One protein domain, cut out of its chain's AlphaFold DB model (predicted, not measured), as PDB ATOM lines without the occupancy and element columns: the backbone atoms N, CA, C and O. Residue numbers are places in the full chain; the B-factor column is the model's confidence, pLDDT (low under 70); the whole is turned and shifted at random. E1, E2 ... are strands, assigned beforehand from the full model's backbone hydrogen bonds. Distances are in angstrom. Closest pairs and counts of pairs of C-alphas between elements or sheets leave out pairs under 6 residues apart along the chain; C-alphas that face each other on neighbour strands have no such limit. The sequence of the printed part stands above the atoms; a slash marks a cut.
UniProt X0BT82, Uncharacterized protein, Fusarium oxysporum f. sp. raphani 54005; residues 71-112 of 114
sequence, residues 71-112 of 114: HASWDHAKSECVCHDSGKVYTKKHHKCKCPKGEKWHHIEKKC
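AT A GLANCE: This is residues 71 to 112 of the 114 residues of an uncharacterized protein of Fusarium oxysporum f. sp. raphani 54005 (UniProt X0BT82). What shape does the printed part take? Three small two-stranded pieces follow one another along the longest axis: the hairpin E1 and E2, the hairpin E3 and E4 next to it, and at the far end E5, with residues 111 to 112 folded back beside it. What is it built of? The printed part has 42 residues with no named helix and five named strands, E1 to E5 in chain order, in two antiparallel sheets, E1 - E2 and E3 - E4; the class is all strand, though named strands hold 17 of the 42 residues. How large is it? It is only just compact, close to loose, with a radius of gyration of the C-alphas of 10.6 A, and it spans 30 by 19 by 13 A.

HOW THE PARTS SIT: How is the first hairpin paired? E1, residues 72 to 75, and E2, residues 80 to 83, are antiparallel at 140 degrees, with N 73 and O 82 within hydrogen-bond range at 2.9 A. And the second? E3, residues 89 to 91, and E4, residues 96 to 98, form an antiparallel hairpin at 138 degrees; N 89 and O 98 are 2.7 A apart, within hydrogen-bond range. Where do the hairpins come closest? The closest C-alphas of E2 and E4 are those of Cys 83 and Cys 97, 5.8 A apart. What of E5? E5, residues 104 to 106, pairs with no named strand, but its residues 105 to 106 pair antiparallel with residues 111 to 112; it is only just apart from E4, at 8.2 A.

IN THESE COORDINATES: Where does E1 begin? C-alpha 72 is at (185.334, 199.014, 222.468); E1 is 9.2 A long and E2 9.9 A. Where does E5 end? C-alpha 106 is at (186.105, 202.197, 204.496); E3 is 6.3 A long, and E4 and E5 are each 6.4 A.

THE WHOLE: Which C-alphas are farthest apart? Those of Ser 79 and Ile 108, at 30.7 A. Are there cuts, long links or weak places? The printed part has no cut, the four links are tight, and no printed residue is under 70 in pLDDT.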
ATOM      1  N   HIS A  71     187.258 195.832 220.542       90.25
ATOM      2  CA  HIS A  71     187.168 197.060 219.735       90.25
ATOM      3  C   HIS A  71     186.371 198.184 220.406       90.25
ATOM      4  O   HIS A  71     186.000 199.154 219.737       90.25
ATOM      5  N   ALA A  72     186.067 198.034 221.693       92.44
ATOM      6  CA  ALA A  72     185.334 199.014 222.468       92.44
ATOM      7  C   ALA A  72     185.879 199.094 223.894       92.44
ATOM      8  O   ALA A  72     186.312 198.093 224.463       92.44
ATOM      9  N   SER A  73     185.785 200.278 224.477       90.81
ATOM     10  CA  SER A  73     186.129 200.553 225.865       90.81
ATOM     11  C   SER A  73     184.886 200.993 226.629       90.81
ATOM     12  O   SER A  73     183.941 201.534 226.053       90.81
ATOM     13  N   TRP A  74     184.859 200.723 227.932       90.94
ATOM     14  CA  TRP A  74     183.798 201.227 228.795       90.94
ATOM     15  C   TRP A  74     183.995 202.724 229.051       90.94
ATOM     16  O   TRP A  74     185.047 203.145 229.529       90.94
ATOM     17  N   ASP A  75     182.982 203.523 228.731       90.94
ATOM     18  CA  ASP A  75     182.910 204.942 229.055       90.94
ATOM     19  C   ASP A  75     182.140 205.104 230.372       90.94
ATOM     20  O   ASP A  75     180.937 204.848 230.445       90.94
ATOM     21  N   HIS A  76     182.839 205.528 231.429       88.50
ATOM     22  CA  HIS A  76     182.245 205.719 232.755       88.50
ATOM     23  C   HIS A  76     181.260 206.896 232.819       88.50
ATOM     24  O   HIS A  76     180.331 206.857 233.621       88.50
ATOM     25  N   ALA A  77     181.427 207.927 231.984       91.19
ATOM     26  CA  ALA A  77     180.545 209.093 231.982       91.19
ATOM     27  C   ALA A  77     179.187 208.763 231.352       91.19
ATOM     28  O   ALA A  77     178.148 209.221 231.822       91.19
ATOM     29  N   LYS A  78     179.193 207.936 230.304       89.31
ATOM     30  CA  LYS A  78     177.983 207.480 229.608       89.31
ATOM     31  C   LYS A  78     177.440 206.162 230.147       89.31
ATOM     32  O   LYS A  78     176.330 205.775 229.794       89.31
ATOM     33  N   SER A  79     178.211 205.478 230.997       89.06
ATOM     34  CA  SER A  79     177.907 204.129 231.481       89.06
ATOM     35  C   SER A  79     177.582 203.167 230.328       89.06
ATOM     36  O   SER A  79     176.609 202.408 230.374       89.06
ATOM     37  N   GLU A  80     178.375 203.224 229.254       90.25
ATOM     38  CA  GLU A  80     178.202 202.369 228.080       90.25
ATOM     39  C   GLU A  80     179.528 202.029 227.393       90.25
ATOM     40  O   GLU A  80     180.540 202.702 227.563       90.25
ATOM     41  N   CYS A  81     179.520 200.974 226.575       92.00
ATOM     42  CA  CYS A  81     180.664 200.625 225.740       92.00
ATOM     43  C   CYS A  81     180.717 201.512 224.491       92.00
ATOM     44  O   CYS A  81     179.773 201.530 223.696       92.00
ATOM     45  N   VAL A  82     181.852 202.171 224.277       92.88
ATOM     46  CA  VAL A  82     182.102 203.069 223.148       92.88
ATOM     47  C   VAL A  82     183.166 202.470 222.233       92.88
ATOM     48  O   VAL A  82     184.186 201.948 222.672       92.88
ATOM     49  N   CYS A  83     182.910 202.523 220.929       94.62
ATOM     50  CA  CYS A  83     183.819 202.012 219.910       94.62
ATOM     51  C   CYS A  83     185.063 202.889 219.766       94.62
ATOM     52  O   CYS A  83     184.951 204.111 219.732       94.62
ATOM     53  N   HIS A  84     186.234 202.268 219.592       92.62
ATOM     54  CA  HIS A  84     187.473 203.015 219.330       92.62
ATOM     55  C   HIS A  84     187.419 203.752 217.984       92.62
ATOM     56  O   HIS A  84     187.893 204.877 217.850       92.62
ATOM     57  N   ASP A  85     186.823 203.108 216.978       92.50
ATOM     58  CA  ASP A  85     186.625 203.704 215.663       92.50
ATOM     59  C   ASP A  85     185.416 204.642 215.675       92.50
ATOM     60  O   ASP A  85     184.274 204.218 215.893       92.50
ATOM     61  N   SER A  86     185.669 205.913 215.364       86.75
ATOM     62  CA  SER A  86     184.629 206.933 215.245       86.75
ATOM     63  C   SER A  86     183.622 206.581 214.144       86.75
ATOM     64  O   SER A  86     183.985 206.133 213.054       86.75
ATOM     65  N   GLY A  87     182.334 206.775 214.434       88.94
ATOM     66  CA  GLY A  87     181.230 206.485 213.512       88.94
ATOM     67  C   GLY A  87     180.718 205.042 213.545       88.94
ATOM     68  O   GLY A  87     179.675 204.767 212.958       88.94
ATOM     69  N   LYS A  88     181.380 204.117 214.254       93.88
ATOM     70  CA  LYS A  88     180.803 202.792 214.526       93.88
ATOM     71  C   LYS A  88     179.858 202.850 215.722       93.88
ATOM     72  O   LYS A  88     180.104 203.538 216.706       93.88
ATOM     73  N   VAL A  89     178.797 202.060 215.645       93.44
ATOM     74  CA  VAL A  89     177.800 201.874 216.694       93.44
ATOM     75  C   VAL A  89     178.084 200.573 217.433       93.44
ATOM     76  O   VAL A  89     178.272 199.512 216.821       93.44
ATOM     77  N   TYR A  90     178.105 200.647 218.761       93.56
ATOM     78  CA  TYR A  90     178.273 199.477 219.605       93.56
ATOM     79  C   TYR A  90     176.995 198.633 219.631       93.56
ATOM     80  O   TYR A  90     175.908 199.109 219.952       93.56
ATOM     81  N   THR A  91     177.120 197.348 219.305       90.75
ATOM     82  CA  THR A  91     176.002 196.403 219.318       90.75
ATOM     83  C   THR A  91     176.108 195.492 220.537       90.75
ATOM     84  O   THR A  91     176.857 194.512 220.503       90.75
ATOM     85  N   LYS A  92     175.309 195.762 221.582       87.69
ATOM     86  CA  LYS A  92     175.295 194.987 222.843       87.69
ATOM     87  C   LYS A  92     175.116 193.479 222.619       87.69
ATOM     88  O   LYS A  92     175.849 192.694 223.196       87.69
ATOM     89  N   LYS A  93     174.235 193.073 221.692       86.25
ATOM     90  CA  LYS A  93     173.962 191.653 221.364       86.25
ATOM     91  C   LYS A  93     175.208 190.846 220.971       86.25
ATOM     92  O   LYS A  93     175.237 189.637 221.155       86.25
ATOM     93  N   HIS A  94     176.198 191.491 220.358       87.31
ATOM     94  CA  HIS A  94     177.370 190.809 219.805       87.31
ATOM     95  C   HIS A  94     178.690 191.333 220.362       87.31
ATOM     96  O   HIS A  94     179.733 190.909 219.871       87.31
ATOM     97  N   HIS A  95     178.650 192.277 221.307       87.50
ATOM     98  CA  HIS A  95     179.816 192.991 221.832       87.50
ATOM     99  C   HIS A  95     180.767 193.473 220.721       87.50
ATOM    100  O   HIS A  95     181.979 193.274 220.760       87.50
ATOM    101  N   LYS A  96     180.189 194.046 219.655       91.25
ATOM    102  CA  LYS A  96     180.912 194.443 218.438       91.25
ATOM    103  C   LYS A  96     180.510 195.831 217.973       91.25
ATOM    104  O   LYS A  96     179.341 196.205 218.021       91.25
ATOM    105  N   CYS A  97     181.489 196.530 217.421       94.00
ATOM    106  CA  CYS A  97     181.326 197.805 216.742       94.00
ATOM    107  C   CYS A  97     181.017 197.582 215.265       94.00
ATOM    108  O   CYS A  97     181.785 196.919 214.564       94.00
ATOM    109  N   LYS A  98     179.898 198.123 214.785       93.38
ATOM    110  CA  LYS A  98     179.466 198.009 213.386       93.38
ATOM    111  C   LYS A  98     179.137 199.379 212.819       93.38
ATOM    112  O   LYS A  98     178.761 200.275 213.562       93.38
ATOM    113  N   CYS A  99     179.257 199.532 211.506       94.94
ATOM    114  CA  CYS A  99     178.738 200.731 210.866       94.94
ATOM    115  C   CYS A  99     177.209 200.822 211.023       94.94
ATOM    116  O   CYS A  99     176.548 199.782 211.170       94.94
ATOM    117  N   PRO A 100     176.650 202.045 211.002       93.38
ATOM    118  CA  PRO A 100     175.213 202.270 210.967       93.38
ATOM    119  C   PRO A 100     174.537 201.482 209.840       93.38
ATOM    120  O   PRO A 100     175.165 201.049 208.871       93.38
ATOM    121  N   LYS A 101     173.224 201.279 209.962       91.06
ATOM    122  CA  LYS A 101     172.466 200.482 208.993       91.06
ATOM    123  C   LYS A 101     172.578 201.099 207.592       91.06
ATOM    124  O   LYS A 101     172.195 202.245 207.390       91.06
ATOM    125  N   GLY A 102     173.053 200.306 206.631       92.00
ATOM    126  CA  GLY A 102     173.243 200.742 205.245       92.00
ATOM    127  C   GLY A 102     174.613 201.352 204.951       92.00
ATOM    128  O   GLY A 102     174.835 201.760 203.820       92.00
ATOM    129  N   GLU A 103     175.528 201.382 205.922       94.75
ATOM    130  CA  GLU A 103     176.897 201.848 205.722       94.75
ATOM    131  C   GLU A 103     177.911 200.698 205.789       94.75
ATOM    132  O   GLU A 103     177.733 199.705 206.503       94.75
ATOM    133  N   LYS A 104     179.011 200.847 205.053       93.62
ATOM    134  CA  LYS A 104     180.164 199.949 205.045       93.62
ATOM    135  C   LYS A 104     181.394 200.668 205.580       93.62
ATOM    136  O   LYS A 104     181.536 201.883 205.472       93.62
ATOM    137  N   TRP A 105     182.290 199.894 206.179       94.12
ATOM    138  CA  TRP A 105     183.538 200.419 206.713       94.12
ATOM    139  C   TRP A 105     184.559 200.627 205.592       94.12
ATOM    140  O   TRP A 105     184.952 199.673 204.920       94.12
ATOM    141  N   HIS A 106     185.023 201.864 205.418       94.06
ATOM    142  CA  HIS A 106     186.105 202.197 204.496       94.06
ATOM    143  C   HIS A 106     187.432 202.222 205.253       94.06
ATOM    144  O   HIS A 106     187.707 203.157 206.001       94.06
ATOM    145  N   HIS A 107     188.273 201.208 205.040       90.56
ATOM    146  CA  HIS A 107     189.533 201.036 205.776       90.56
ATOM    147  C   HIS A 107     190.559 202.151 205.528       90.56
ATOM    148  O   HIS A 107     191.299 202.494 206.445       90.56
ATOM    149  N   ILE A 108     190.576 202.728 204.321       92.06
ATOM    150  CA  ILE A 108     191.511 203.802 203.945       92.06
ATOM    151  C   ILE A 108     191.193 205.081 204.726       92.06
ATOM    152  O   ILE A 108     192.070 205.691 205.324       92.06
ATOM    153  N   GLU A 109     189.917 205.459 204.761       91.88
ATOM    154  CA  GLU A 109     189.458 206.703 205.391       91.88
ATOM    155  C   GLU A 109     189.030 206.515 206.852       91.88
ATOM    156  O   GLU A 109     188.631 207.481 207.497       91.88
ATOM    157  N   LYS A 110     189.076 205.271 207.353       92.25
ATOM    158  CA  LYS A 110     188.654 204.851 208.697       92.25
ATOM    159  C   LYS A 110     187.298 205.432 209.110       92.25
ATOM    160  O   LYS A 110     187.141 205.955 210.211       92.25
ATOM    161  N   LYS A 111     186.313 205.341 208.216       93.62
ATOM    162  CA  LYS A 111     184.951 205.826 208.470       93.62
ATOM    163  C   LYS A 111     183.892 204.978 207.787       93.62
ATOM    164  O   LYS A 111     184.168 204.272 206.814       93.62
ATOM    165  N   CYS A 112     182.677 205.060 208.309       94.38
ATOM    166  CA  CYS A 112     181.507 204.457 207.692       94.38
ATOM    167  C   CYS A 112     180.978 205.369 206.571       94.38
ATOM    168  O   CYS A 112     180.982 206.594 206.707       94.38
TER     169      CYS A 112